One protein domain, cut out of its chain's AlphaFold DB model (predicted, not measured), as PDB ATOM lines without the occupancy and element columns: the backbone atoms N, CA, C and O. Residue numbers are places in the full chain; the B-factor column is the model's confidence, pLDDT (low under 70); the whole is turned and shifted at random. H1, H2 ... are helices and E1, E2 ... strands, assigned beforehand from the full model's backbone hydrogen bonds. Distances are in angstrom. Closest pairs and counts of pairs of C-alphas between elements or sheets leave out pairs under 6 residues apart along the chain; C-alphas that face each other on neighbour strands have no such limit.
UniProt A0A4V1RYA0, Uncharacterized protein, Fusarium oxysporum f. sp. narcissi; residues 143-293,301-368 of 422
ATOM      1  N   GLY A 143      53.700  56.454  56.154       79.38
ATOM      2  CA  GLY A 143      54.358  55.378  55.408       79.38
ATOM      3  C   GLY A 143      54.727  55.777  53.980       79.38
ATOM      4  O   GLY A 143      54.332  56.828  53.487       79.38
ATOM      5  N   ASP A 144      55.461  54.918  53.282       87.25
ATOM      6  CA  ASP A 144      55.831  55.174  51.889       87.25
ATOM      7  C   ASP A 144      54.636  54.906  50.959       87.25
ATOM      8  O   ASP A 144      54.190  53.767  50.820       87.25
ATOM      9  N   ILE A 145      54.097  55.949  50.317       92.31
ATOM     10  CA  ILE A 145      53.075  55.800  49.268       92.31
ATOM     11  C   ILE A 145      53.714  55.155  48.036       92.31
ATOM     12  O   ILE A 145      54.738  55.627  47.538       92.31
ATOM     13  N   LEU A 146      53.090  54.098  47.511       90.31
ATOM     14  CA  LEU A 146      53.585  53.410  46.321       90.31
ATOM     15  C   LEU A 146      53.511  54.347  45.091       90.31
ATOM     16  O   LEU A 146      52.438  54.880  44.798       90.31
ATOM     17  N   PRO A 147      54.601  54.548  44.324       88.31
ATOM     18  CA  PRO A 147      54.556  55.332  43.093       88.31
ATOM     19  C   PRO A 147      53.885  54.532  41.966       88.31
ATOM     20  O   PRO A 147      54.501  53.687  41.317       88.31
ATOM     21  N   LEU A 148      52.611  54.843  41.722       88.94
ATOM     22  CA  LEU A 148      51.716  54.151  40.780       88.94
ATOM     23  C   LEU A 148      51.925  54.529  39.300       88.94
ATOM     24  O   LEU A 148      51.236  54.024  38.418       88.94
ATOM     25  N   ALA A 149      52.871  55.422  38.996       89.44
ATOM     26  CA  ALA A 149      53.139  55.852  37.627       89.44
ATOM     27  C   ALA A 149      53.595  54.668  36.752       89.44
ATOM     28  O   ALA A 149      54.682  54.124  36.949       89.44
ATOM     29  N   GLY A 150      52.763  54.288  35.778       86.75
ATOM     30  CA  GLY A 150      53.022  53.162  34.877       86.75
ATOM     31  C   GLY A 150      52.762  51.774  35.477       86.75
ATOM     32  O   GLY A 150      53.216  50.800  34.891       86.75
ATOM     33  N   VAL A 151      52.063  51.685  36.615       91.25
ATOM     34  CA  VAL A 151      51.664  50.420  37.255       91.25
ATOM     35  C   VAL A 151      50.227  50.076  36.862       91.25
ATOM     36  O   VAL A 151      49.344  50.921  36.973       91.25
ATOM     37  N   ASP A 152      49.981  48.840  36.434       92.62
ATOM     38  CA  ASP A 152      48.642  48.262  36.286       92.62
ATOM     39  C   ASP A 152      48.356  47.396  37.517       92.62
ATOM     40  O   ASP A 152      48.805  46.250  37.602       92.62
ATOM     41  N   LEU A 153      47.596  47.917  38.489       91.75
ATOM     42  CA  LEU A 153      47.363  47.216  39.758       91.75
ATOM     43  C   LEU A 153      46.640  45.867  39.602       91.75
ATOM     44  O   LEU A 153      46.630  45.060  40.537       91.75
ATOM     45  N   ARG A 154      46.037  45.587  38.439       89.81
ATOM     46  CA  ARG A 154      45.417  44.292  38.141       89.81
ATOM     47  C   ARG A 154      46.434  43.221  37.740       89.81
ATOM     48  O   ARG A 154      46.146  42.040  37.914       89.81
ATOM     49  N   LYS A 155      47.588  43.616  37.194       90.25
ATOM     50  CA  LYS A 155      48.639  42.694  36.726       90.25
ATOM     51  C   LYS A 155      49.892  42.714  37.588       90.25
ATOM     52  O   LYS A 155      50.506  41.668  37.761       90.25
ATOM     53  N   ASP A 156      50.257  43.882  38.103       93.75
ATOM     54  CA  ASP A 156      51.579  44.135  38.674       93.75
ATOM     55  C   ASP A 156      51.626  43.942  40.194       93.75
ATOM     56  O   ASP A 156      52.720  43.852  40.750       93.75
ATOM     57  N   ILE A 157      50.482  43.856  40.887       94.31
ATOM     58  CA  ILE A 157      50.465  43.521  42.319       94.31
ATOM     59  C   ILE A 157      50.782  42.042  42.505       94.31
ATOM     60  O   ILE A 157      50.092  41.162  41.999       94.31
ATOM     61  N   ARG A 158      51.792  41.771  43.329       92.12
ATOM     62  CA  ARG A 158      52.181  40.429  43.746       92.12
ATOM     63  C   ARG A 158      51.469  39.983  45.022       92.12
ATOM     64  O   ARG A 158      51.096  38.816  45.100       92.12
ATOM     65  N   CYS A 159      51.254  40.867  46.000       93.19
ATOM     66  CA  CYS A 159      50.269  40.651  47.073       93.19
ATOM     67  C   CYS A 159      49.947  41.920  47.881       93.19
ATOM     68  O   CYS A 159      50.685  42.903  47.832       93.19
ATOM     69  N   ILE A 160      48.865  41.861  48.665       94.62
ATOM     70  CA  ILE A 160      48.625  42.758  49.806       94.62
ATOM     71  C   ILE A 160      49.088  42.047  51.087       94.62
ATOM     72  O   ILE A 160      48.775  40.870  51.288       94.62
ATOM     73  N   LEU A 161      49.826  42.755  51.945       88.06
ATOM     74  CA  LEU A 161      50.430  42.205  53.166       88.06
ATOM     75  C   LEU A 161      49.743  42.688  54.451       88.06
ATOM     76  O   LEU A 161      49.478  41.890  55.348       88.06
ATOM     77  N   GLU A 162      49.447  43.984  54.542       89.94
ATOM     78  CA  GLU A 162      48.869  44.621  55.729       89.94
ATOM     79  C   GLU A 162      48.072  45.882  55.359       89.94
ATOM     80  O   GLU A 162      48.013  46.275  54.192       89.94
ATOM     81  N   TYR A 163      47.452  46.522  56.351       91.94
ATOM     82  CA  TYR A 163      46.848  47.844  56.198       91.94
ATOM     83  C   TYR A 163      47.264  48.768  57.342       91.94
ATOM     84  O   TYR A 163      47.533  48.310  58.453       91.94
ATOM     85  N   LEU A 164      47.191  50.072  57.090       90.75
ATOM     86  CA  LEU A 164      47.107  51.095  58.127       90.75
ATOM     87  C   LEU A 164      45.845  51.949  57.943       90.75
ATOM     88  O   LEU A 164      45.199  51.921  56.891       90.75
ATOM     89  N   VAL A 165      45.487  52.696  58.987       90.75
ATOM     90  CA  VAL A 165      44.423  53.705  58.941       90.75
ATOM     91  C   VAL A 165      45.054  55.075  59.118       90.75
ATOM     92  O   VAL A 165      45.758  55.302  60.100       90.75
ATOM     93  N   HIS A 166      44.779  55.981  58.185       89.31
ATOM     94  CA  HIS A 166      45.225  57.374  58.220       89.31
ATOM     95  C   HIS A 166      44.100  58.270  57.707       89.31
ATOM     96  O   HIS A 166      43.415  57.891  56.760       89.31
ATOM     97  N   ASP A 167      43.868  59.410  58.360       86.38
ATOM     98  CA  ASP A 167      42.843  60.408  58.009       86.38
ATOM     99  C   ASP A 167      41.474  59.810  57.612       86.38
ATOM    100  O   ASP A 167      40.843  60.184  56.626       86.38
ATOM    101  N   HIS A 168      41.005  58.855  58.425       84.62
ATOM    102  CA  HIS A 168      39.747  58.111  58.255       84.62
ATOM    103  C   HIS A 168      39.632  57.270  56.969       84.62
ATOM    104  O   HIS A 168      38.517  56.924  56.575       84.62
ATOM    105  N   ALA A 169      40.750  56.880  56.353       89.19
ATOM    106  CA  ALA A 169      40.809  55.969  55.210       89.19
ATOM    107  C   ALA A 169      41.749  54.776  55.465       89.19
ATOM    108  O   ALA A 169      42.700  54.863  56.245       89.19
ATOM    109  N   PHE A 170      41.489  53.653  54.787       93.25
ATOM    110  CA  PHE A 170      42.407  52.512  54.754       93.25
ATOM    111  C   PHE A 170      43.446  52.678  53.645       93.25
ATOM    112  O   PHE A 170      43.117  53.011  52.501       93.25
ATOM    113  N   TYR A 171      44.687  52.353  53.984       94.94
ATOM    114  CA  TYR A 171      45.802  52.244  53.055       94.94
ATOM    115  C   TYR A 171      46.402  50.851  53.187       94.94
ATOM    116  O   TYR A 171      46.664  50.390  54.294       94.94
ATOM    117  N   LEU A 172      46.602  50.179  52.061       95.00
ATOM    118  CA  LEU A 172      46.973  48.769  51.988       95.00
ATOM    119  C   LEU A 172      48.415  48.659  51.504       95.00
ATOM    120  O   LEU A 172      48.755  49.199  50.450       95.00
ATOM    121  N   TYR A 173      49.264  47.988  52.277       94.94
ATOM    122  CA  TYR A 173      50.663  47.795  51.920       94.94
ATOM    123  C   TYR A 173      50.771  46.683  50.877       94.94
ATOM    124  O   TYR A 173      50.459  45.519  51.151       94.94
ATOM    125  N   CYS A 174      51.176  47.067  49.670       95.62
ATOM    126  CA  CYS A 174      51.260  46.200  48.505       95.62
ATOM    127  C   CYS A 174      52.723  45.920  48.150       95.62
ATOM    128  O   CYS A 174      53.554  46.825  48.190       95.62
ATOM    129  N   GLU A 175      53.005  44.684  47.749       93.75
ATOM    130  CA  GLU A 175      54.237  44.261  47.074       93.75
ATOM    131  C   GLU A 175      53.913  44.091  45.582       93.75
ATOM    132  O   GLU A 175      52.941  43.411  45.240       93.75
ATOM    133  N   LEU A 176      54.694  44.709  44.696       93.81
ATOM    134  CA  LEU A 176      54.603  44.534  43.245       93.81
ATOM    135  C   LEU A 176      55.472  43.359  42.761       93.81
ATOM    136  O   LEU A 176      56.339  42.856  43.472       93.81
ATOM    137  N   ILE A 177      55.251  42.912  41.523       88.94
ATOM    138  CA  ILE A 177      56.042  41.851  40.872       88.94
ATOM    139  C   ILE A 177      57.497  42.288  40.625       88.94
ATOM    140  O   ILE A 177      58.381  41.437  40.565       88.94
ATOM    141  N   ASP A 178      57.759  43.595  40.526       90.38
ATOM    142  CA  ASP A 178      59.102  44.182  40.401       90.38
ATOM    143  C   ASP A 178      59.778  44.489  41.755       90.38
ATOM    144  O   ASP A 178      60.726  45.274  41.818       90.38
ATOM    145  N   ASP A 179      59.280  43.872  42.832       87.88
ATOM    146  CA  ASP A 179      59.733  43.998  44.221       87.88
ATOM    147  C   ASP A 179      59.660  45.431  44.809       87.88
ATOM    148  O   ASP A 179      60.156  45.678  45.913       87.88
ATOM    149  N   ARG A 180      58.999  46.389  44.134       91.62
ATOM    150  CA  ARG A 180      58.608  47.664  44.764       91.62
ATOM    151  C   ARG A 180      57.477  47.435  45.762       91.62
ATOM    152  O   ARG A 180      56.506  46.744  45.464       91.62
ATOM    153  N   CYS A 181      57.561  48.102  46.910       93.75
ATOM    154  CA  CYS A 181      56.546  48.038  47.956       93.75
ATOM    155  C   CYS A 181      56.081  49.436  48.375       93.75
ATOM    156  O   CYS A 181      56.819  50.410  48.225       93.75
ATOM    157  N   GLY A 182      54.864  49.528  48.905       94.44
ATOM    158  CA  GLY A 182      54.321  50.773  49.441       94.44
ATOM    159  C   GLY A 182      52.817  50.719  49.684       94.44
ATOM    160  O   GLY A 182      52.129  49.767  49.316       94.44
ATOM    161  N   TYR A 183      52.299  51.771  50.303       96.31
ATOM    162  CA  TYR A 183      50.888  51.926  50.623       96.31
ATOM    163  C   TYR A 183      50.078  52.430  49.425       96.31
ATOM    164  O   TYR A 183      50.434  53.425  48.789       96.31
ATOM    165  N   VAL A 184      48.950  51.767  49.163       95.31
ATOM    166  CA  VAL A 184      47.963  52.131  48.138       95.31
ATOM    167  C   VAL A 184      46.618  52.437  48.815       95.31
ATOM    168  O   VAL A 184      46.179  51.644  49.653       95.31
ATOM    169  N   PRO A 185      45.930  53.549  48.490       93.94
ATOM    170  CA  PRO A 185      44.603  53.836  49.034       93.94
ATOM    171  C   PRO A 185      43.580  52.752  48.668       93.94
ATOM    172  O   PRO A 185      43.501  52.330  47.512       93.94
ATOM    173  N   GLU A 186      42.741  52.352  49.624       94.81
ATOM    174  CA  GLU A 186      41.730  51.303  49.421       94.81
ATOM    175  C   GLU A 186      40.796  51.575  48.234       94.81
ATOM    176  O   GLU A 186      40.508  50.673  47.451       94.81
ATOM    177  N   GLU A 187      40.342  52.817  48.066       91.56
ATOM    178  CA  GLU A 187      39.459  53.214  46.964       91.56
ATOM    179  C   GLU A 187      40.099  53.010  45.584       91.56
ATOM    180  O   GLU A 187      39.409  52.685  44.617       91.56
ATOM    181  N   HIS A 188      41.421  53.163  45.491       92.81
ATOM    182  CA  HIS A 188      42.143  52.995  44.240       92.81
ATOM    183  C   HIS A 188      42.232  51.509  43.865       92.81
ATOM    184  O   HIS A 188      41.815  51.124  42.770       92.81
ATOM    185  N   LEU A 189      42.599  50.652  44.825       93.00
ATOM    186  CA  LEU A 189      42.505  49.192  44.689       93.00
ATOM    187  C   LEU A 189      41.083  48.726  44.356       93.00
ATOM    188  O   LEU A 189      40.892  47.922  43.450       93.00
ATOM    189  N   GLN A 190      40.072  49.288  45.017       92.44
ATOM    190  CA  GLN A 190      38.660  48.993  44.770       92.44
ATOM    191  C   GLN A 190      38.229  49.324  43.327       92.44
ATOM    192  O   GLN A 190      37.277  48.723  42.815       92.44
ATOM    193  N   SER A 191      38.911  50.277  42.680       88.44
ATOM    194  CA  SER A 191      38.663  50.680  41.295       88.44
ATOM    195  C   SER A 191      39.411  49.848  40.250       88.44
ATOM    196  O   SER A 191      38.810  49.543  39.220       88.44
ATOM    197  N   GLU A 192      40.656  49.437  40.516       90.88
ATOM    198  CA  GLU A 192      41.513  48.755  39.531       90.88
ATOM    199  C   GLU A 192      41.610  47.236  39.729       90.88
ATOM    200  O   GLU A 192      41.553  46.476  38.760       90.88
ATOM    201  N   ASN A 193      41.703  46.775  40.979       92.69
ATOM    202  CA  ASN A 193      41.798  45.361  41.337       92.69
ATOM    203  C   ASN A 193      40.887  45.032  42.542       92.69
ATOM    204  O   ASN A 193      41.362  44.771  43.651       92.69
ATOM    205  N   PRO A 194      39.551  45.037  42.358       91.94
ATOM    206  CA  PRO A 194      38.619  44.679  43.426       91.94
ATOM    207  C   PRO A 194      38.814  43.231  43.907       91.94
ATOM    208  O   PRO A 194      38.624  42.953  45.088       91.94
ATOM    209  N   PHE A 195      39.241  42.316  43.029       92.75
ATOM    210  CA  PHE A 195      39.379  40.896  43.357       92.75
ATOM    211  C   PHE A 195      40.418  40.637  44.453       92.75
ATOM    212  O   PHE A 195      40.136  39.932  45.428       92.75
ATOM    213  N   ILE A 196      41.610  41.237  44.335       94.44
ATOM    214  CA  ILE A 196      42.668  41.100  45.347       94.44
ATOM    215  C   ILE A 196      42.296  41.817  46.653       94.44
ATOM    216  O   ILE A 196      42.565  41.294  47.732       94.44
ATOM    217  N   LEU A 197      41.604  42.960  46.563       94.62
ATOM    218  CA  LEU A 197      41.138  43.735  47.714       94.62
ATOM    219  C   LEU A 197      40.122  42.958  48.559       94.62
ATOM    220  O   LEU A 197      40.276  42.834  49.773       94.62
ATOM    221  N   HIS A 198      39.075  42.432  47.925       89.19
ATOM    222  CA  HIS A 198      38.047  41.668  48.624       89.19
ATOM    223  C   HIS A 198      38.606  40.339  49.140       89.19
ATOM    224  O   HIS A 198      38.283  39.935  50.254       89.19
ATOM    225  N   THR A 199      39.522  39.714  48.391       90.69
ATOM    226  CA  THR A 199      40.291  38.552  48.859       90.69
ATOM    227  C   THR A 199      41.076  38.871  50.134       90.69
ATOM    228  O   THR A 199      40.960  38.117  51.098       90.69
ATOM    229  N   PHE A 200      41.832  39.976  50.181       91.62
ATOM    230  CA  PHE A 200      42.561  40.412  51.380       91.62
ATOM    231  C   PHE A 200      41.621  40.572  52.576       91.62
ATOM    232  O   PHE A 200      41.806  39.911  53.597       91.62
ATOM    233  N   TRP A 201      40.574  41.391  52.438       87.69
ATOM    234  CA  TRP A 201      39.670  41.664  53.551       87.69
ATOM    235  C   TRP A 201      38.979  40.407  54.068       87.69
ATOM    236  O   TRP A 201      39.015  40.146  55.266       87.69
ATOM    237  N   GLU A 202      38.394  39.600  53.184       78.19
ATOM    238  CA  GLU A 202      37.660  38.399  53.584       78.19
ATOM    239  C   GLU A 202      38.567  37.306  54.161       78.19
ATOM    240  O   GLU A 202      38.131  36.545  55.026       78.19
ATOM    241  N   SER A 203      39.820  37.196  53.716       76.69
ATOM    242  CA  SER A 203      40.751  36.186  54.239       76.69
ATOM    243  C   SER A 203      41.522  36.626  55.482       76.69
ATOM    244  O   SER A 203      42.039  35.751  56.179       76.69
ATOM    245  N   ARG A 204      41.558  37.932  55.795       74.75
ATOM    246  CA  ARG A 204      42.253  38.473  56.969       74.75
ATOM    247  C   ARG A 204      41.650  37.975  58.277       74.75
ATOM    248  O   ARG A 204      40.491  38.253  58.570       74.75
ATOM    249  N   GLU A 205      42.482  37.343  59.097       69.56
ATOM    250  CA  GLU A 205      42.237  37.093  60.520       69.56
ATOM    251  C   GLU A 205      42.865  38.214  61.364       69.56
ATOM    252  O   GLU A 205      44.063  38.485  61.264       69.56
ATOM    253  N   ASP A 206      42.061  38.882  62.196       62.94
ATOM    254  CA  ASP A 206      42.542  39.873  63.154       62.94
ATOM    255  C   ASP A 206      43.087  39.178  64.417       62.94
ATOM    256  O   ASP A 206      42.311  38.559  65.153       62.94
ATOM    257  N   PRO A 207      44.399  39.261  64.705       57.38
ATOM    258  CA  PRO A 207      45.004  38.518  65.808       57.38
ATOM    259  C   PRO A 207      44.654  39.078  67.196       57.38
ATOM    260  O   PRO A 207      44.847  38.371  68.184       57.38
ATOM    261  N   GLU A 208      44.159  40.316  67.293       59.00
ATOM    262  CA  GLU A 208      43.779  40.940  68.567       59.00
ATOM    263  C   GLU A 208      42.282  40.778  68.855       59.00
ATOM    264  O   GLU A 208      41.880  40.602  70.005       59.00
ATOM    265  N   GLN A 209      41.449  40.817  67.810       56.38
ATOM    266  CA  GLN A 209      39.989  40.794  67.934       56.38
ATOM    267  C   GLN A 209      39.359  39.427  67.630       56.38
ATOM    268  O   GLN A 209      38.190  39.211  67.959       56.38
ATOM    269  N   GLY A 210      40.097  38.504  66.998       58.00
ATOM    270  CA  GLY A 210      39.578  37.204  66.552       58.00
ATOM    271  C   GLY A 210      38.480  37.315  65.486       58.00
ATOM    272  O   GLY A 210      37.696  36.382  65.305       58.00
ATOM    273  N   SER A 211      38.379  38.468  64.824       61.66
ATOM    274  CA  SER A 211      37.435  38.743  63.744       61.66
ATOM    275  C   SER A 211      38.058  38.424  62.385       61.66
ATOM    276  O   SER A 211      39.271  38.482  62.201       61.66
ATOM    277  N   VAL A 212      37.206  38.083  61.423       67.50
ATOM    278  CA  VAL A 212      37.567  37.988  60.003       67.50
ATOM    279  C   VAL A 212      36.977  39.211  59.294       67.50
ATOM    280  O   VAL A 212      35.982  39.748  59.775       67.50
ATOM    281  N   GLY A 213      37.523  39.659  58.167       75.88
ATOM    282  CA  GLY A 213      36.876  40.705  57.363       75.88
ATOM    283  C   GLY A 213      37.405  42.127  57.578       75.88
ATOM    284  O   GLY A 213      38.344  42.387  58.336       75.88
ATOM    285  N   ARG A 214      36.768  43.076  56.883       84.19
ATOM    286  CA  ARG A 214      37.086  44.510  56.937       84.19
ATOM    287  C   ARG A 214      36.509  45.158  58.206       84.19
ATOM    288  O   ARG A 214      35.302  45.063  58.434       84.19
ATOM    289  N   PRO A 215      37.295  45.905  59.003       82.69
ATOM    290  CA  PRO A 215      36.784  46.569  60.199       82.69
ATOM    291  C   PRO A 215      36.051  47.875  59.841       82.69
ATOM    292  O   PRO A 215      36.569  48.984  59.978       82.69
ATOM    293  N   HIS A 216      34.816  47.735  59.342       80.38
ATOM    294  CA  HIS A 216      34.010  48.826  58.773       80.38
ATOM    295  C   HIS A 216      33.783  50.028  59.699       80.38
ATOM    296  O   HIS A 216      33.585  51.127  59.201       80.38
ATOM    297  N   ASN A 217      33.817  49.833  61.017       81.12
ATOM    298  CA  ASN A 217      33.547  50.860  62.024       81.12
ATOM    299  C   ASN A 217      34.741  51.778  62.347       81.12
ATOM    300  O   ASN A 217      34.576  52.696  63.147       81.12
ATOM    301  N   ILE A 218      35.933  51.515  61.800       83.50
ATOM    302  CA  ILE A 218      37.147  52.307  62.084       83.50
ATOM    303  C   ILE A 218      37.255  53.542  61.169       83.50
ATOM    304  O   ILE A 218      37.818  54.563  61.563       83.50
ATOM    305  N   VAL A 219      36.693  53.466  59.964       85.12
ATOM    306  CA  VAL A 219      36.738  54.522  58.943       85.12
ATOM    307  C   VAL A 219      35.343  55.070  58.669       85.12
ATOM    308  O   VAL A 219      34.345  54.387  58.897       85.12
ATOM    309  N   HIS A 220      35.259  56.293  58.146       84.25
ATOM    310  CA  HIS A 220      33.978  56.812  57.679       84.25
ATOM    311  C   HIS A 220      33.531  56.082  56.408       84.25
ATOM    312  O   HIS A 220      34.333  55.731  55.541       84.25
ATOM    313  N   GLU A 221      32.230  55.828  56.307       85.94
ATOM    314  CA  GLU A 221      31.657  55.103  55.180       85.94
ATOM    315  C   GLU A 221      31.670  55.987  53.932       85.94
ATOM    316  O   GLU A 221      31.077  57.065  53.909       85.94
ATOM    317  N   LYS A 222      32.367  55.530  52.888       89.12
ATOM    318  CA  LYS A 222      32.465  56.229  51.607       89.12
ATOM    319  C   LYS A 222      31.716  55.456  50.531       89.12
ATOM    320  O   LYS A 222      31.987  54.273  50.316       89.12
ATOM    321  N   ILE A 223      30.803  56.135  49.840       89.56
ATOM    322  CA  ILE A 223      30.084  55.571  48.695       89.56
ATOM    323  C   ILE A 223      31.062  55.375  47.539       89.56
ATOM    324  O   ILE A 223      31.746  56.314  47.134       89.56
ATOM    325  N   PHE A 224      31.104  54.162  46.997       88.25
ATOM    326  CA  PHE A 224      31.890  53.832  45.814       88.25
ATOM    327  C   PHE A 224      31.030  53.839  44.544       88.25
ATOM    328  O   PHE A 224      31.442  54.403  43.530       88.25
ATOM    329  N   ARG A 225      29.832  53.233  44.589       88.69
ATOM    330  CA  ARG A 225      28.879  53.169  43.463       88.69
ATOM    331  C   ARG A 225      27.434  53.166  43.953       88.69
ATOM    332  O   ARG A 225      27.147  52.692  45.051       88.69
ATOM    333  N   VAL A 226      26.527  53.628  43.095       89.31
ATOM    334  CA  VAL A 226      25.074  53.485  43.266       89.31
ATOM    335  C   VAL A 226      24.515  52.822  42.011       89.31
ATOM    336  O   VAL A 226      24.469  53.442  40.952       89.31
ATOM    337  N   VAL A 227      24.123  51.552  42.122       87.25
ATOM    338  CA  VAL A 227      23.759  50.692  40.986       87.25
ATOM    339  C   VAL A 227      22.235  50.522  40.925       87.25
ATOM    340  O   VAL A 227      21.658  49.920  41.831       87.25
ATOM    341  N   PRO A 228      21.540  51.024  39.887       86.88
ATOM    342  CA  PRO A 228      20.100  50.815  39.732       86.88
ATOM    343  C   PRO A 228      19.748  49.328  39.582       86.88
ATOM    344  O   PRO A 228      20.314  48.637  38.733       86.88
ATOM    345  N   LEU A 229      18.793  48.837  40.376       82.25
ATOM    346  CA  LEU A 229      18.365  47.436  40.328       82.25
ATOM    347  C   LEU A 229      17.426  47.194  39.138       82.25
ATOM    348  O   LEU A 229      16.484  47.955  38.911       82.25
ATOM    349  N   LYS A 230      17.659  46.113  38.383       78.56
ATOM    350  CA  LYS A 230      16.842  45.761  37.205       78.56
ATOM    351  C   LYS A 230      15.533  45.084  37.610       78.56
ATOM    352  O   LYS A 230      14.498  45.303  36.989       78.56
ATOM    353  N   GLU A 231      15.590  44.282  38.667       74.56
ATOM    354  CA  GLU A 231      14.506  43.457  39.199       74.56
ATOM    355  C   GLU A 231      13.523  44.281  40.046       74.56
ATOM    356  O   GLU A 231      12.363  43.901  40.200       74.56
ATOM    357  N   ALA A 232      13.979  45.423  40.574       80.62
ATOM    358  CA  ALA A 232      13.213  46.317  41.437       80.62
ATOM    359  C   ALA A 232      13.286  47.777  40.936       80.62
ATOM    360  O   ALA A 232      14.059  48.582  41.462       80.62
ATOM    361  N   PRO A 233      12.477  48.149  39.922       82.56
ATOM    362  CA  PRO A 233      12.440  49.511  39.398       82.56
ATOM    363  C   PRO A 233      12.145  50.535  40.499       82.56
ATOM    364  O   PRO A 233      11.172  50.402  41.240       82.56
ATOM    365  N   GLY A 234      12.978  51.573  40.590       86.25
ATOM    366  CA  GLY A 234      12.899  52.579  41.655       86.25
ATOM    367  C   GLY A 234      13.793  52.296  42.868       86.25
ATOM    368  O   GLY A 234      13.883  53.150  43.745       86.25
ATOM    369  N   GLN A 235      14.511  51.170  42.910       90.31
ATOM    370  CA  GLN A 235      15.518  50.881  43.938       90.31
ATOM    371  C   GLN A 235      16.943  50.916  43.369       90.31
ATOM    372  O   GLN A 235      17.174  50.667  42.182       90.31
ATOM    373  N   CYS A 236      17.913  51.236  44.223       88.75
ATOM    374  CA  CYS A 236      19.334  51.220  43.889       88.75
ATOM    375  C   CYS A 236      20.122  50.486  44.975       88.75
ATOM    376  O   CYS A 236      19.859  50.666  46.162       88.75
ATOM    377  N   LEU A 237      21.104  49.689  44.560       88.12
ATOM    378  CA  LEU A 237      22.118  49.142  45.447       88.12
ATOM    379  C   LEU A 237      23.160  50.219  45.752       88.12
ATOM    380  O   LEU A 237      23.680  50.854  44.833       88.12
ATOM    381  N   LEU A 238      23.496  50.388  47.022       89.00
ATOM    382  CA  LEU A 238      24.567  51.260  47.479       89.00
ATOM    383  C   LEU A 238      25.792  50.397  47.814       89.00
ATOM    384  O   LEU A 238      25.747  49.552  48.708       89.00
ATOM    385  N   GLN A 239      26.881  50.584  47.059       88.06
ATOM    386  CA  GLN A 239      28.162  49.916  47.293       88.06
ATOM    387  C   GLN A 239      29.127  50.891  47.970       88.06
ATOM    388  O   GLN A 239      29.375  51.988  47.462       88.06
ATOM    389  N   LEU A 240      29.718  50.465  49.084       89.00
ATOM    390  CA  LEU A 240      30.741  51.210  49.814       89.00
ATOM    391  C   LEU A 240      32.151  50.801  49.383       89.00
ATOM    392  O   LEU A 240      32.383  49.673  48.940       89.00
ATOM    393  N   VAL A 241      33.119  51.694  49.584       89.88
ATOM    394  CA  VAL A 241      34.544  51.369  49.435       89.88
ATOM    395  C   VAL A 241      34.910  50.205  50.370       89.88
ATOM    396  O   VAL A 241      34.550  50.201  51.549       89.88
ATOM    397  N   GLY A 242      35.579  49.190  49.820       86.06
ATOM    398  CA  GLY A 242      35.963  47.962  50.516       86.06
ATOM    399  C   GLY A 242      34.869  46.890  50.603       86.06
ATOM    400  O   GLY A 242      35.164  45.780  51.039       86.06
ATOM    401  N   THR A 243      33.624  47.172  50.188       85.56
ATOM    402  CA  THR A 243      32.547  46.158  50.157       85.56
ATOM    403  C   THR A 243      32.450  45.471  48.791       85.56
ATOM    404  O   THR A 243      32.416  46.169  47.772       85.56
ATOM    405  N   PRO A 244      32.392  44.126  48.734       80.44
ATOM    406  CA  PRO A 244      32.213  43.406  47.477       80.44
ATOM    407  C   PRO A 244      30.856  43.728  46.850       80.44
ATOM    408  O   PRO A 244      29.839  43.800  47.541       80.44
ATOM    409  N   TYR A 245      30.838  43.897  45.527       80.31
ATOM    410  CA  TYR A 245      29.588  43.912  44.774       80.31
ATOM    411  C   TYR A 245      29.126  42.470  44.561       80.31
ATOM    412  O   TYR A 245      29.866  41.641  44.033       80.31
ATOM    413  N   LEU A 246      27.899  42.179  44.975       74.19
ATOM    414  CA  LEU A 246      27.209  40.921  44.725       74.19
ATOM    415  C   LEU A 246      25.800  41.280  44.267       74.19
ATOM    416  O   LEU A 246      25.158  42.147  44.870       74.19
ATOM    417  N   ASP A 247      25.333  40.654  43.190       72.00
ATOM    418  CA  ASP A 247      23.980  40.891  42.713       72.00
ATOM    419  C   ASP A 247      22.936  40.391  43.723       72.00
ATOM    420  O   ASP A 247      23.193  39.572  44.610       72.00
ATOM    421  N   LEU A 248      21.718  40.906  43.586       72.69
ATOM    422  CA  LEU A 248      20.576  40.454  44.373       72.69
ATOM    423  C   LEU A 248      19.772  39.395  43.606       72.69
ATOM    424  O   LEU A 248      18.546  39.347  43.734       72.69
ATOM    425  N   SER A 249      20.436  38.542  42.815       71.06
ATOM    426  CA  SER A 249      19.799  37.350  42.242       71.06
ATOM    427  C   SER A 249      19.299  36.433  43.360       71.06
ATOM    428  O   SER A 249      19.836  36.433  44.468       71.06
ATOM    429  N   ASP A 250      18.253  35.644  43.108       68.38
ATOM    430  CA  ASP A 250      17.698  34.759  44.145       68.38
ATOM    431  C   ASP A 250      18.719  33.710  44.629       68.38
ATOM    432  O   ASP A 250      18.707  33.331  45.798       68.38
ATOM    433  N   GLU A 251      19.673  33.317  43.776       64.19
ATOM    434  CA  GLU A 251      20.792  32.451  44.165       64.19
ATOM    435  C   GLU A 251      21.743  33.114  45.167       64.19
ATOM    436  O   GLU A 251      22.154  32.463  46.133       64.19
ATOM    437  N   ASN A 252      22.066  34.395  44.958       68.31
ATOM    438  CA  ASN A 252      22.919  35.152  45.866       68.31
ATOM    439  C   ASN A 252      22.174  35.609  47.123       68.31
ATOM    440  O   ASN A 252      22.785  35.625  48.185       68.31
ATOM    441  N   LYS A 253      20.864  35.896  47.079       68.25
ATOM    442  CA  LYS A 253      20.078  36.252  48.282       68.25
ATOM    443  C   LYS A 253      20.189  35.194  49.384       68.25
ATOM    444  O   LYS A 253      20.507  35.541  50.520       68.25
ATOM    445  N   ASP A 254      19.962  33.921  49.053       63.81
ATOM    446  CA  ASP A 254      20.071  32.812  50.013       63.81
ATOM    447  C   ASP A 254      21.488  32.706  50.594       63.81
ATOM    448  O   ASP A 254      21.669  32.539  51.800       63.81
ATOM    449  N   TYR A 255      22.501  32.838  49.735       63.19
ATOM    450  CA  TYR A 255      23.904  32.735  50.127       63.19
ATOM    451  C   TYR A 255      24.359  33.916  51.005       63.19
ATOM    452  O   TYR A 255      24.984  33.718  52.044       63.19
ATOM    453  N   LEU A 256      23.968  35.145  50.657       67.75
ATOM    454  CA  LEU A 256      24.185  36.357  51.454       67.75
ATOM    455  C   LEU A 256      23.540  36.251  52.846       67.75
ATOM    456  O   LEU A 256      24.095  36.760  53.821       67.75
ATOM    457  N   LEU A 257      22.377  35.597  52.953       66.44
ATOM    458  CA  LEU A 257      21.712  35.333  54.232       66.44
ATOM    459  C   LEU A 257      22.471  34.291  55.067       66.44
ATOM    460  O   LEU A 257      22.687  34.536  56.254       66.44
ATOM    461  N   GLU A 258      22.937  33.196  54.457       64.50
ATOM    462  CA  GLU A 258      23.796  32.197  55.114       64.50
ATOM    463  C   GLU A 258      25.086  32.843  55.652       64.50
ATOM    464  O   GLU A 258      25.439  32.669  56.822       64.50
ATOM    465  N   LEU A 259      25.757  33.664  54.832       63.41
ATOM    466  CA  LEU A 259      26.947  34.409  55.246       63.41
ATOM    467  C   LEU A 259      26.654  35.377  56.398       63.41
ATOM    468  O   LEU A 259      27.421  35.433  57.360       63.41
ATOM    469  N   LYS A 260      25.536  36.107  56.341       67.00
ATOM    470  CA  LYS A 260      25.125  37.029  57.407       67.00
ATOM    471  C   LYS A 260      24.880  36.308  58.731       67.00
ATOM    472  O   LYS A 260      25.355  36.773  59.766       67.00
ATOM    473  N   GLU A 261      24.138  35.202  58.717       63.06
ATOM    474  CA  GLU A 261      23.813  34.436  59.927       63.06
ATOM    475  C   GLU A 261      25.077  33.873  60.588       63.06
ATOM    476  O   GLU A 261      25.231  33.942  61.813       63.06
ATOM    477  N   LYS A 262      26.000  33.378  59.759       57.09
ATOM    478  CA  LYS A 262      27.237  32.728  60.183       57.09
ATOM    479  C   LYS A 262      28.318  33.702  60.661       57.09
ATOM    480  O   LYS A 262      28.963  33.438  61.673       57.09
ATOM    481  N   TRP A 263      28.510  34.822  59.963       57.06
ATOM    482  CA  TRP A 263      29.653  35.726  60.175       57.06
ATOM    483  C   TRP A 263      29.298  37.065  60.839       57.06
ATOM    484  O   TRP A 263      30.191  37.749  61.342       57.06
ATOM    485  N   GLN A 264      28.008  37.419  60.900       60.25
ATOM    486  CA  GLN A 264      27.382  38.494  61.690       60.25
ATOM    487  C   GLN A 264      28.092  39.859  61.701       60.25
ATOM    488  O   GLN A 264      27.659  40.784  61.025       60.25
ATOM    489  N   ARG A 265      29.138  40.011  62.523       54.91
ATOM    490  CA  ARG A 265      29.905  41.258  62.702       54.91
ATOM    491  C   ARG A 265      30.900  41.519  61.571       54.91
ATOM    492  O   ARG A 265      31.312  42.655  61.384       54.91
ATOM    493  N   CYS A 266      31.287  40.458  60.872       57.16
ATOM    494  CA  CYS A 266      32.343  40.443  59.865       57.16
ATOM    495  C   CYS A 266      31.804  40.676  58.448       57.16
ATOM    496  O   CYS A 266      32.535  41.122  57.574       57.16
ATOM    497  N   PHE A 267      30.524  40.359  58.225       62.94
ATOM    498  CA  PHE A 267      29.895  40.377  56.910       62.94
ATOM    499  C   PHE A 267      28.850  41.492  56.812       62.94
ATOM    500  O   PHE A 267      27.838  41.471  57.518       62.94
ATOM    501  N   ARG A 268      29.067  42.452  55.906       70.00
ATOM    502  CA  ARG A 268      28.104  43.523  55.624       70.00
ATOM    503  C   ARG A 268      27.221  43.142  54.439       70.00
ATOM    504  O   ARG A 268      27.707  42.958  53.329       70.00
ATOM    505  N   CYS A 269      25.909  43.059  54.663       70.31
ATOM    506  CA  CYS A 269      24.955  42.897  53.566       70.31
ATOM    507  C   CYS A 269      24.959  44.129  52.643       70.31
ATOM    508  O   CYS A 269      25.086  45.243  53.157       70.31
ATOM    509  N   PRO A 270      24.722  43.949  51.331       77.38
ATOM    510  CA  PRO A 270      24.454  45.059  50.425       77.38
ATOM    511  C   PRO A 270      23.266  45.908  50.900       77.38
ATOM    512  O   PRO A 270      22.279  45.381  51.423       77.38
ATOM    513  N   GLU A 271      23.364  47.220  50.709       86.50
ATOM    514  CA  GLU A 271      22.368  48.195  51.151       86.50
ATOM    515  C   GLU A 271      21.487  48.632  49.972       86.50
ATOM    516  O   GLU A 271      21.977  48.803  48.854       86.50
ATOM    517  N   ILE A 272      20.176  48.766  50.198       88.38
ATOM    518  CA  ILE A 272      19.198  49.119  49.160       88.38
ATOM    519  C   ILE A 272      18.518  50.424  49.555       88.38
ATOM    520  O   ILE A 272      17.799  50.467  50.553       88.38
ATOM    521  N   ILE A 273      18.707  51.450  48.729       91.25
ATOM    522  CA  ILE A 273      18.115  52.781  48.888       91.25
ATOM    523  C   ILE A 273      17.069  53.052  47.801       91.25
ATOM    524  O   ILE A 273      16.988  52.351  46.782       91.25
ATOM    525  N   THR A 274      16.247  54.079  48.006       93.19
ATOM    526  CA  THR A 274      15.280  54.520  46.988       93.19
ATOM    527  C   THR A 274      15.954  55.329  45.876       93.19
ATOM    528  O   THR A 274      16.996  55.952  46.069       93.19
ATOM    529  N   SER A 275      15.356  55.359  44.682       90.81
ATOM    530  CA  SER A 275      15.837  56.200  43.576       90.81
ATOM    531  C   SER A 275      15.699  57.697  43.862       90.81
ATOM    532  O   SER A 275      16.382  58.502  43.236       90.81
ATOM    533  N   GLU A 276      14.795  58.088  44.754       92.88
ATOM    534  CA  GLU A 276      14.599  59.460  45.220       92.88
ATOM    535  C   GLU A 276      15.756  59.888  46.133       92.88
ATOM    536  O   GLU A 276      16.384  60.913  45.888       92.88
ATOM    537  N   GLU A 277      16.089  59.056  47.117       93.31
ATOM    538  CA  GLU A 277      17.233  59.186  48.030       93.31
ATOM    539  C   GLU A 277      18.572  59.171  47.277       93.31
ATOM    540  O   GLU A 277      19.383  60.079  47.438       93.31
ATOM    541  N   ALA A 278      18.749  58.239  46.332       90.62
ATOM    542  CA  ALA A 278      19.916  58.188  45.451       90.62
ATOM    543  C   ALA A 278      20.133  59.487  44.651       90.62
ATOM    544  O   ALA A 278      21.273  59.899  44.444       90.62
ATOM    545  N   LYS A 279      19.054  60.147  44.202       91.69
ATOM    546  CA  LYS A 279      19.127  61.448  43.511       91.69
ATOM    547  C   LYS A 279      19.346  62.617  44.470       91.69
ATOM    548  O   LYS A 279      19.889  63.626  44.042       91.69
ATOM    549  N   LEU A 280      18.882  62.518  45.715       94.19
ATOM    550  CA  LEU A 280      18.979  63.591  46.703       94.19
ATOM    551  C   LEU A 280      20.372  63.660  47.340       94.19
ATOM    552  O   LEU A 280      20.910  64.749  47.511       94.19
ATOM    553  N   GLU A 281      20.944  62.506  47.682       92.06
ATOM    554  CA  GLU A 281      22.177  62.407  48.475       92.06
ATOM    555  C   GLU A 281      23.393  61.974  47.642       92.06
ATOM    556  O   GLU A 281      24.516  62.389  47.923       92.06
ATOM    557  N   TYR A 282      23.185  61.183  46.580       91.38
ATOM    558  CA  TYR A 282      24.262  60.498  45.849       91.38
ATOM    559  C   TYR A 282      24.250  60.759  44.333       91.38
ATOM    560  O   TYR A 282      24.771  59.947  43.561       91.38
ATOM    561  N   GLN A 283      23.701  61.902  43.897       88.50
ATOM    562  CA  GLN A 283      23.521  62.253  42.480       88.50
ATOM    563  C   GLN A 283      24.789  62.026  41.640       88.50
ATOM    564  O   GLN A 283      24.732  61.337  40.625       88.50
ATOM    565  N   HIS A 284      25.939  62.523  42.099       87.31
ATOM    566  CA  HIS A 284      27.220  62.390  41.398       87.31
ATOM    567  C   HIS A 284      27.666  60.923  41.215       87.31
ATOM    568  O   HIS A 284      28.206  60.555  40.173       87.31
ATOM    569  N   ALA A 285      27.417  60.053  42.202       85.62
ATOM    570  CA  ALA A 285      27.733  58.627  42.090       85.62
ATOM    571  C   ALA A 285      26.781  57.909  41.116       85.62
ATOM    572  O   ALA A 285      27.210  57.036  40.363       85.62
ATOM    573  N   LEU A 286      25.506  58.312  41.097       85.31
ATOM    574  CA  LEU A 286      24.494  57.807  40.165       85.31
ATOM    575  C   LEU A 286      24.756  58.262  38.718       85.31
ATOM    576  O   LEU A 286      24.489  57.513  37.781       85.31
ATOM    577  N   GLU A 287      25.269  59.477  38.518       86.25
ATOM    578  CA  GLU A 287      25.680  60.001  37.208       86.25
ATOM    579  C   GLU A 287      26.908  59.254  36.679       86.25
ATOM    580  O   GLU A 287      26.845  58.684  35.590       86.25
ATOM    581  N   LYS A 288      27.958  59.112  37.498       85.19
ATOM    582  CA  LYS A 288      29.165  58.347  37.147       85.19
ATOM    583  C   LYS A 288      28.870  56.883  36.784       85.19
ATOM    584  O   LYS A 288      29.492  56.339  35.875       85.19
ATOM    585  N   GLU A 289      27.912  56.236  37.452       83.12
ATOM    586  CA  GLU A 289      27.514  54.855  37.123       83.12
ATOM    587  C   GLU A 289      26.642  54.765  35.851       83.12
ATOM    588  O   GLU A 289      26.604  53.717  35.216       83.12
ATOM    589  N   ARG A 290      25.985  55.854  35.417       80.69
ATOM    590  CA  ARG A 290      25.298  55.923  34.107       80.69
ATOM    591  C   ARG A 290      26.254  56.182  32.948       80.69
ATOM    592  O   ARG A 290      26.020  55.687  31.851       80.69
ATOM    593  N   GLU A 291      27.291  56.983  33.182       80.31
ATOM    594  CA  GLU A 291      28.376  57.232  32.224       80.31
ATOM    595  C   GLU A 291      29.254  55.996  32.021       80.31
ATOM    596  O   GLU A 291      29.883  55.833  30.975       80.31
ATOM    597  N   ARG A 292      29.270  55.096  33.008       69.94
ATOM    598  CA  ARG A 292      29.918  53.796  32.909       69.94
ATOM    599  C   ARG A 292      29.279  52.982  31.786       69.94
ATOM    600  O   ARG A 292      28.178  52.455  31.927       69.94
ATOM    601  N   THR A 293      30.000  52.840  30.678       53.91
ATOM    602  CA  THR A 293      29.590  51.980  29.568       53.91
ATOM    603  C   THR A 293      29.299  50.574  30.101       53.91
ATOM    604  O   THR A 293      30.209  49.947  30.656       53.91
ATOM    605  N   SER A 301      30.507  35.616  34.044       68.94
ATOM    606  CA  SER A 301      30.343  36.108  35.414       68.94
ATOM    607  C   SER A 301      31.664  36.674  35.947       68.94
ATOM    608  O   SER A 301      32.687  35.996  35.872       68.94
ATOM    609  N   VAL A 302      31.642  37.893  36.484       84.19
ATOM    610  CA  VAL A 302      32.828  38.552  37.050       84.19
ATOM    611  C   VAL A 302      33.175  37.914  38.395       84.19
ATOM    612  O   VAL A 302      32.304  37.795  39.258       84.19
ATOM    613  N   ASP A 303      34.432  37.513  38.582       88.44
ATOM    614  CA  ASP A 303      34.925  37.011  39.865       88.44
ATOM    615  C   ASP A 303      35.119  38.166  40.867       88.44
ATOM    616  O   ASP A 303      35.607  39.240  40.516       88.44
ATOM    617  N   VAL A 304      34.755  37.930  42.129       84.25
ATOM    618  CA  VAL A 304      34.692  38.939  43.202       84.25
ATOM    619  C   VAL A 304      35.775  38.735  44.256       84.25
ATOM    620  O   VAL A 304      36.393  39.713  44.664       84.25
ATOM    621  N   MET A 305      36.012  37.496  44.705       86.50
ATOM    622  CA  MET A 305      37.044  37.172  45.706       86.50
ATOM    623  C   MET A 305      37.305  35.671  45.850       86.50
ATOM    624  O   MET A 305      36.406  34.853  45.633       86.50
ATOM    625  N   ILE A 306      38.498  35.313  46.334       87.44
ATOM    626  CA  ILE A 306      38.755  34.001  46.939       87.44
ATOM    627  C   ILE A 306      38.101  33.975  48.326       87.44
ATOM    628  O   ILE A 306      38.548  34.642  49.257       87.44
ATOM    629  N   PHE A 307      37.053  33.169  48.482       76.88
ATOM    630  CA  PHE A 307      36.319  33.044  49.740       76.88
ATOM    631  C   PHE A 307      36.832  31.891  50.617       76.88
ATOM    632  O   PHE A 307      36.841  31.989  51.844       76.88
ATOM    633  N   SER A 308      37.255  30.773  50.026       75.75
ATOM    634  CA  SER A 308      37.729  29.601  50.776       75.75
ATOM    635  C   SER A 308      38.730  28.780  49.967       75.75
ATOM    636  O   SER A 308      38.926  29.039  48.784       75.75
ATOM    637  N   HIS A 309      39.333  27.765  50.582       82.88
ATOM    638  CA  HIS A 309      40.155  26.766  49.899       82.88
ATOM    639  C   HIS A 309      39.812  25.347  50.363       82.88
ATOM    640  O   HIS A 309      39.282  25.129  51.454       82.88
ATOM    641  N   ARG A 310      40.154  24.362  49.533       72.81
ATOM    642  CA  ARG A 310      40.127  22.934  49.863       72.81
ATOM    643  C   ARG A 310      41.270  22.208  49.164       72.81
ATOM    644  O   ARG A 310      41.844  22.711  48.202       72.81
ATOM    645  N   ARG A 311      41.532  20.978  49.598       74.12
ATOM    646  CA  ARG A 311      42.359  20.027  48.853       74.12
ATOM    647  C   ARG A 311      41.465  19.157  47.968       74.12
ATOM    648  O   ARG A 311      40.469  18.624  48.451       74.12
ATOM    649  N   ASN A 312      41.819  18.991  46.699       70.56
ATOM    650  CA  ASN A 312      41.175  18.024  45.817       70.56
ATOM    651  C   ASN A 312      41.867  16.658  45.951       70.56
ATOM    652  O   ASN A 312      42.890  16.398  45.322       70.56
ATOM    653  N   GLU A 313      41.311  15.789  46.795       67.38
ATOM    654  CA  GLU A 313      41.854  14.449  47.073       67.38
ATOM    655  C   GLU A 313      41.548  13.413  45.973       67.38
ATOM    656  O   GLU A 313      42.028  12.285  46.041       67.38
ATOM    657  N   LEU A 314      40.769  13.778  44.944       65.19
ATOM    658  CA  LEU A 314      40.402  12.882  43.837       65.19
ATOM    659  C   LEU A 314      41.470  12.814  42.728       65.19
ATOM    660  O   LEU A 314      41.351  11.999  41.814       65.19
ATOM    661  N   GLN A 315      42.501  13.663  42.784       59.38
ATOM    662  CA  GLN A 315      43.609  13.677  41.824       59.38
ATOM    663  C   GLN A 315      44.841  12.937  42.373       59.38
ATOM    664  O   GLN A 315      45.139  13.005  43.563       59.38
ATOM    665  N   GLN A 316      45.599  12.270  41.489       51.34
ATOM    666  CA  GLN A 316      46.834  11.546  41.854       51.34
ATOM    667  C   GLN A 316      47.899  12.449  42.497       51.34
ATOM    668  O   GLN A 316      48.657  11.999  43.352       51.34
ATOM    669  N   ILE A 317      47.940  13.719  42.086       57.59
ATOM    670  CA  ILE A 317      48.668  14.794  42.758       57.59
ATOM    671  C   ILE A 317      47.585  15.711  43.329       57.59
ATOM    672  O   ILE A 317      46.900  16.368  42.542       57.59
ATOM    673  N   PRO A 318      47.365  15.732  44.653       60.81
ATOM    674  CA  PRO A 318      46.287  16.524  45.225       60.81
ATOM    675  C   PRO A 318      46.550  18.019  45.052       60.81
ATOM    676  O   PRO A 318      47.527  18.535  45.587       60.81
ATOM    677  N   ARG A 319      45.664  18.722  44.347       70.62
ATOM    678  CA  ARG A 319      45.777  20.169  44.123       70.62
ATOM    679  C   ARG A 319      44.987  20.971  45.147       70.62
ATOM    680  O   ARG A 319      43.951  20.516  45.640       70.62
ATOM    681  N   LEU A 320      45.464  22.175  45.439       81.62
ATOM    682  CA  LEU A 320      44.683  23.191  46.131       81.62
ATOM    683  C   LEU A 320      43.667  23.801  45.159       81.62
ATOM    684  O   LEU A 320      43.969  24.064  43.993       81.62
ATOM    685  N   GLN A 321      42.445  23.978  45.650       85.12
ATOM    686  CA  GLN A 321      41.361  24.637  44.934       85.12
ATOM    687  C   GLN A 321      40.803  25.763  45.787       85.12
ATOM    688  O   GLN A 321      40.577  25.569  46.985       85.12
ATOM    689  N   PHE A 322      40.515  26.895  45.160       86.56
ATOM    690  CA  PHE A 322      39.848  28.031  45.774       86.56
ATOM    691  C   PHE A 322      38.358  28.020  45.458       86.56
ATOM    692  O   PHE A 322      37.957  27.707  44.341       86.56
ATOM    693  N   PHE A 323      37.537  28.386  46.439       81.19
ATOM    694  CA  PHE A 323      36.149  28.748  46.198       81.19
ATOM    695  C   PHE A 323      36.110  30.228  45.838       81.19
ATOM    696  O   PHE A 323      36.325  31.081  46.704       81.19
ATOM    697  N   VAL A 324      35.894  30.510  44.559       85.44
ATOM    698  CA  VAL A 324      35.863  31.858  43.998       85.44
ATOM    699  C   VAL A 324      34.413  32.308  43.897       85.44
ATOM    700  O   VAL A 324      33.602  31.674  43.221       85.44
ATOM    701  N   LEU A 325      34.084  33.393  44.595       77.31
ATOM    702  CA  LEU A 325      32.775  34.031  44.494       77.31
ATOM    703  C   LEU A 325      32.699  34.932  43.273       77.31
ATOM    704  O   LEU A 325      33.711  35.462  42.821       77.31
ATOM    705  N   ARG A 326      31.481  35.114  42.768       79.38
ATOM    706  CA  ARG A 326      31.173  35.851  41.543       79.38
ATOM    707  C   ARG A 326      30.061  36.858  41.782       79.38
ATOM    708  O   ARG A 326      29.237  36.669  42.671       79.38
ATOM    709  N   GLU A 327      30.018  37.905  40.961       75.69
ATOM    710  CA  GLU A 327      28.974  38.933  41.035       75.69
ATOM    711  C   GLU A 327      27.577  38.333  40.819       75.69
ATOM    712  O   GLU A 327      26.605  38.851  41.357       75.69
ATOM    713  N   GLN A 328      27.493  37.238  40.054       69.50
ATOM    714  CA  GLN A 328      26.267  36.516  39.719       69.50
ATOM    715  C   GLN A 328      26.433  35.030  40.061       69.50
ATOM    716  O   GLN A 328      27.398  34.396  39.621       69.50
ATOM    717  N   GLY A 329      25.475  34.475  40.806       63.94
ATOM    718  CA  GLY A 329      25.462  33.068  41.216       63.94
ATOM    719  C   GLY A 329      26.465  32.715  42.325       63.94
ATOM    720  O   GLY A 329      27.348  33.489  42.689       63.94
ATOM    721  N   ARG A 330      26.335  31.496  42.863       61.41
ATOM    722  CA  ARG A 330      26.954  31.074  44.141       61.41
ATOM    723  C   ARG A 330      28.490  30.937  44.157       61.41
ATOM    724  O   ARG A 330      29.027  30.565  45.195       61.41
ATOM    725  N   GLY A 331      29.194  31.202  43.056       72.81
ATOM    726  CA  GLY A 331      30.634  30.935  42.914       72.81
ATOM    727  C   GLY A 331      30.981  29.466  42.623       72.81
ATOM    728  O   GLY A 331      30.106  28.598  42.579       72.81
ATOM    729  N   GLU A 332      32.264  29.175  42.400       79.94
ATOM    730  CA  GLU A 332      32.736  27.841  41.997       79.94
ATOM    731  C   GLU A 332      34.108  27.458  42.580       79.94
ATOM    732  O   GLU A 332      34.811  28.281  43.160       79.94
ATOM    733  N   TRP A 333      34.482  26.181  42.448       82.38
ATOM    734  CA  TRP A 333      35.780  25.661  42.890       82.38
ATOM    735  C   TRP A 333      36.774  25.602  41.725       82.38
ATOM    736  O   TRP A 333      36.644  24.730  40.867       82.38
ATOM    737  N   ILE A 334      37.776  26.480  41.750       88.50
ATOM    738  CA  ILE A 334      38.797  26.669  40.706       88.50
ATOM    739  C   ILE A 334      40.154  26.154  41.219       88.50
ATOM    740  O   ILE A 334      40.449  26.289  42.408       88.50
ATOM    741  N   ASP A 335      40.988  25.548  40.367       87.12
ATOM    742  CA  ASP A 335      42.361  25.151  40.740       87.12
ATOM    743  C   ASP A 335      43.216  26.404  41.048       87.12
ATOM    744  O   ASP A 335      43.148  27.400  40.330       87.12
ATOM    745  N   GLU A 336      44.070  26.363  42.081       87.44
ATOM    746  CA  GLU A 336      44.902  27.519  42.494       87.44
ATOM    747  C   GLU A 336      45.721  28.121  41.340       87.44
ATOM    748  O   GLU A 336      45.802  29.342  41.214       87.44
ATOM    749  N   LYS A 337      46.253  27.276  40.447       85.62
ATOM    750  CA  LYS A 337      47.023  27.710  39.272       85.62
ATOM    751  C   LYS A 337      46.193  28.542  38.286       85.62
ATOM    752  O   LYS A 337      46.722  29.495  37.725       85.62
ATOM    753  N   GLU A 338      44.921  28.195  38.096       90.50
ATOM    754  CA  GLU A 338      43.995  28.886  37.188       90.50
ATOM    755  C   GLU A 338      43.544  30.233  37.777       90.50
ATOM    756  O   GLU A 338      43.423  31.219  37.048       90.50
ATOM    757  N   VAL A 339      43.405  30.321  39.107       91.06
ATOM    758  CA  VAL A 339      43.210  31.605  39.805       91.06
ATOM    759  C   VAL A 339      44.470  32.474  39.738       91.06
ATOM    760  O   VAL A 339      44.360  33.677  39.539       91.06
ATOM    761  N   GLU A 340      45.668  31.894  39.846       88.50
ATOM    762  CA  GLU A 340      46.934  32.623  39.672       88.50
ATOM    763  C   GLU A 340      47.105  33.168  38.241       88.50
ATOM    764  O   GLU A 340      47.546  34.300  38.072       88.50
ATOM    765  N   ASP A 341      46.732  32.389  37.218       87.44
ATOM    766  CA  ASP A 341      46.836  32.793  35.806       87.44
ATOM    767  C   ASP A 341      45.824  33.890  35.416       87.44
ATOM    768  O   ASP A 341      46.074  34.661  34.489       87.44
ATOM    769  N   SER A 342      44.682  33.973  36.109       90.31
ATOM    770  CA  SER A 342      43.615  34.955  35.845       90.31
ATOM    771  C   SER A 342      43.680  36.200  36.738       90.31
ATOM    772  O   SER A 342      43.353  37.299  36.284       90.31
ATOM    773  N   HIS A 343      44.128  36.038  37.986       91.50
ATOM    774  CA  HIS A 343      44.234  37.080  39.010       91.50
ATOM    775  C   HIS A 343      45.596  36.977  39.726       91.50
ATOM    776  O   HIS A 343      45.658  36.553  40.892       91.50
ATOM    777  N   PRO A 344      46.705  37.336  39.046       84.06
ATOM    778  CA  PRO A 344      48.045  37.245  39.617       84.06
ATOM    779  C   PRO A 344      48.122  38.023  40.937       84.06
ATOM    780  O   PRO A 344      47.643  39.147  41.056       84.06
ATOM    781  N   GLY A 345      48.664  37.366  41.963       88.25
ATOM    782  CA  GLY A 345      48.806  37.905  43.318       88.25
ATOM    783  C   GLY A 345      47.623  37.688  44.273       88.25
ATOM    784  O   GLY A 345      47.804  37.788  45.494       88.25
ATOM    785  N   ALA A 346      46.437  37.301  43.791       92.75
ATOM    786  CA  ALA A 346      45.312  36.979  44.674       92.75
ATOM    787  C   ALA A 346      45.536  35.716  45.538       92.75
ATOM    788  O   ALA A 346      45.276  35.795  46.742       92.75
ATOM    789  N   PRO A 347      46.098  34.597  45.022       91.25
ATOM    790  CA  PRO A 347      46.456  33.441  45.853       91.25
ATOM    791  C   PRO A 347      47.446  33.786  46.972       91.25
ATOM    792  O   PRO A 347      47.226  33.440  48.132       91.25
ATOM    793  N   LEU A 348      48.515  34.531  46.661       87.88
ATOM    794  CA  LEU A 348      49.516  34.913  47.661       87.88
ATOM    795  C   LEU A 348      48.918  35.845  48.724       87.88
ATOM    796  O   LEU A 348      49.158  35.641  49.911       87.88
ATOM    797  N   THR A 349      48.076  36.799  48.315       92.38
ATOM    798  CA  THR A 349      47.317  37.669  49.230       92.38
ATOM    799  C   THR A 349      46.418  36.861  50.163       92.38
ATOM    800  O   THR A 349      46.462  37.064  51.377       92.38
ATOM    801  N   TYR A 350      45.656  35.903  49.624       89.81
ATOM    802  CA  TYR A 350      44.795  35.018  50.408       89.81
ATOM    803  C   TYR A 350      45.576  34.276  51.499       89.81
ATOM    804  O   TYR A 350      45.148  34.215  52.650       89.81
ATOM    805  N   TRP A 351      46.753  33.744  51.158       84.38
ATOM    806  CA  TRP A 351      47.599  33.028  52.109       84.38
ATOM    807  C   TRP A 351      48.261  33.943  53.149       84.38
ATOM    808  O   TRP A 351      48.213  33.637  54.344       84.38
ATOM    809  N   LYS A 352      48.845  35.075  52.727       84.00
ATOM    810  CA  LYS A 352      49.528  36.031  53.623       84.00
ATOM    811  C   LYS A 352      48.565  36.692  54.615       84.00
ATOM    812  O   LYS A 352      48.968  36.957  55.745       84.00
ATOM    813  N   SER A 353      47.289  36.830  54.248       80.06
ATOM    814  CA  SER A 353      46.207  37.319  55.120       80.06
ATOM    815  C   SER A 353      45.848  36.368  56.276       80.06
ATOM    816  O   SER A 353      45.092  36.747  57.166       80.06
ATOM    817  N   ARG A 354      46.431  35.157  56.322       74.81
ATOM    818  CA  ARG A 354      46.227  34.137  57.370       74.81
ATOM    819  C   ARG A 354      44.759  33.688  57.485       74.81
ATOM    820  O   ARG A 354      44.099  33.999  58.469       74.81
ATOM    821  N   PRO A 355      44.255  32.849  56.563       69.44
ATOM    822  CA  PRO A 355      42.865  32.382  56.563       69.44
ATOM    823  C   PRO A 355      42.598  31.293  57.630       69.44
ATOM    824  O   PRO A 355      41.841  30.349  57.388       69.44
ATOM    825  N   GLY A 356      43.251  31.363  58.797       58.94
ATOM    826  CA  GLY A 356      43.277  30.326  59.832       58.94
ATOM    827  C   GLY A 356      41.890  29.995  60.378       58.94
ATOM    828  O   GLY A 356      41.515  28.820  60.420       58.94
ATOM    829  N   LEU A 357      41.087  31.018  60.672       49.62
ATOM    830  CA  LEU A 357      39.686  30.864  61.072       49.62
ATOM    831  C   LEU A 357      38.838  30.143  60.009       49.62
ATOM    832  O   LEU A 357      38.075  29.234  60.353       49.62
ATOM    833  N   ARG A 358      39.034  30.437  58.712       52.44
ATOM    834  CA  ARG A 358      38.360  29.715  57.610       52.44
ATOM    835  C   ARG A 358      38.866  28.273  57.472       52.44
ATOM    836  O   ARG A 358      38.078  27.370  57.187       52.44
ATOM    837  N   GLN A 359      40.147  28.009  57.764       48.97
ATOM    838  CA  GLN A 359      40.668  26.637  57.841       48.97
ATOM    839  C   GLN A 359      39.977  25.821  58.938       48.97
ATOM    840  O   GLN A 359      39.700  24.645  58.716       48.97
ATOM    841  N   THR A 360      39.684  26.389  60.111       46.88
ATOM    842  CA  THR A 360      39.015  25.651  61.204       46.88
ATOM    843  C   THR A 360      37.652  25.082  60.823       46.88
ATOM    844  O   THR A 360      37.311  23.996  61.288       46.88
ATOM    845  N   GLU A 361      36.914  25.734  59.928       41.19
ATOM    846  CA  GLU A 361      35.614  25.242  59.459       41.19
ATOM    847  C   GLU A 361      35.718  24.239  58.308       41.19
ATOM    848  O   GLU A 361      34.961  23.269  58.264       41.19
ATOM    849  N   ALA A 362      36.709  24.396  57.424       40.81
ATOM    850  CA  ALA A 362      37.070  23.356  56.460       40.81
ATOM    851  C   ALA A 362      37.586  22.075  57.157       40.81
ATOM    852  O   ALA A 362      37.605  20.992  56.570       40.81
ATOM    853  N   ARG A 363      37.993  22.160  58.434       40.12
ATOM    854  CA  ARG A 363      38.641  21.078  59.190       40.12
ATOM    855  C   ARG A 363      37.683  20.057  59.832       40.12
ATOM    856  O   ARG A 363      37.913  19.601  60.954       40.12
ATOM    857  N   ARG A 364      36.851  19.419  59.001       37.69
ATOM    858  CA  ARG A 364      36.985  17.946  58.909       37.69
ATOM    859  C   ARG A 364      38.281  17.680  58.122       37.69
ATOM    860  O   ARG A 364      38.236  17.450  56.926       37.69
ATOM    861  N   LYS A 365      39.410  17.871  58.829       38.84
ATOM    862  CA  LYS A 365      40.782  18.195  58.358       38.84
ATOM    863  C   LYS A 365      41.136  17.798  56.916       38.84
ATOM    864  O   LYS A 365      41.021  16.630  56.569       38.84
ATOM    865  N   PRO A 366      41.839  18.704  56.214       35.03
ATOM    866  CA  PRO A 366      43.298  18.517  56.125       35.03
ATOM    867  C   PRO A 366      44.133  19.646  56.768       35.03
ATOM    868  O   PRO A 366      43.656  20.754  57.013       35.03
ATOM    869  N   ARG A 367      45.418  19.358  57.030       36.41
ATOM    870  CA  ARG A 367      46.476  20.389  57.034       36.41
ATOM    871  C   ARG A 367      46.678  20.849  55.585       36.41
ATOM    872  O   ARG A 367      46.598  20.004  54.693       36.41
ATOM    873  N   VAL A 368      47.002  22.126  55.365       34.41
ATOM    874  CA  VAL A 368      47.599  22.552  54.087       34.41
ATOM    875  C   VAL A 368      48.847  21.679  53.855       34.41
ATOM    876  O   VAL A 368      49.608  21.488  54.810       34.41
TER     877      VAL A 368
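This is residues 143 to 293 and 301 to 368 of the 422 residues of an uncharacterized protein of Fusarium oxysporum f. sp. narcissi (UniProt A0A4V1RYA0). Three small, strongly twisted sheets, E1 E2 E3, E4 E5 E6 and E7 E8 E9, sit at the corners of a triangle, and H2 near the middle packs on both the first and the third. H7 beside H2 also packs on these two sheets, while the second sheet makes a separate lobe, with H4 and H5 over one face, and the tip of the E7 E8 hairpin, residues 313 to 318, sticks out. The printed part has 219 residues with eight named helices and nine named strands, in the order E1 E2 E3 H1 H2 E4 E5 H3 E6 H4 H5 E7 E8 E9 H6 H7 H8, a mixed class. Each sheet is antiparallel, in the order E1 - E2 - E3, E4 - E5 - E6 and E7 - E8 - E9. The whole is compact, with a radius of gyration of the C-alphas of 17.8 A and spans of 57 by 42 by 36 A.

E1, residues 157 to 166, begins with C-alpha 157 at (50.465, 43.521, 42.319), is 21.7 A long and bends by 68 degrees at residue 161. E2, residues 169 to 176, is 21.5 A long, and E3 is residues 181 to 185. H1, residues 186 to 192, and H2, residues 194 to 203, come next. The second sheet has E4, residues 223 to 228, E5, residues 235 to 240, and E6, residues 271 to 274. H3, residues 250 to 263, is the longest helix at 20.0 A, with C-alpha 250 at (17.698, 34.759, 44.145). H4 is residues 275 to 281 and H5 residues 283 to 291. E7, residues 303 to 312, is 20.9 A long and bends by 69 degrees at residue 307. E8, residues 319 to 326, is 21.6 A long, and E9 is residues 332 to 335. H6, residues 336 to 342, H7, residues 346 to 352, and H8, residues 356 to 362, follow, with C-alpha 362 at (37.070, 23.356, 56.460).

E1 E2 E3 is a meander, each strand the antiparallel neighbour of the one before, with N 164 and O 171 at 2.9 A and N 172 and O 184 at 2.9 A. H1 is on this sheet, its closest C-alphas to E2 being Phe 170 and Glu 186, 5.5 A apart. H2 is over E1 at a height over the sheet of 9.8 A, across the strands at 69 degrees on the local plane. H7 stands at the sheet's level. H2 and H7 touch, the same way at a shallow tilt of 27 degrees, the closest C-alphas being Ile 196 and Ala 346, 4.9 A apart. H1 and H2, a helical hairpin, only just touch, with 3 pairs of C-alphas within 8 A. E7 E8 E9 is also a meander, with N 310 and O 321 at 2.9 A and N 322 and O 334 at 2.8 A. H2 stands at this sheet's level, with the closest C-alphas of H2 and E7, Thr 199 and Met 305, 4.7 A apart. H6 and H7 touch, opposite ways at a steep tilt of 48 degrees, closest at the C-alphas of Glu 340 and Pro 347, 6.3 A. H8 only grazes the sheet. In E4 E5 E6, N 227 and O 237 are 2.8 A apart, and N 236 and O 273 2.9 A. H4 and H5 are on the same face of it, at heights over the sheet of 8.6 A and 6.4 A. H3 touches no helix. Every O i to N i+4 pair is within hydrogen-bond range in H1, H2, H4, H5, H6 and H7, but 8 of 10 in H3 and 2 of 3 in H8.

The C-alphas farthest apart, those of Leu 280 and Gln 316, are 59.2 A apart. Residues 294 to 300 are not printed, and C-alphas 293 and 301 are 16.9 A apart across the cut. Of the links that are printed whole, H2 to E4 is long, with 19 residues. The mean pLDDT of the printed part is 79.8, and the residues under 70 include 205 to 212, 250 to 267 and 355 to 368.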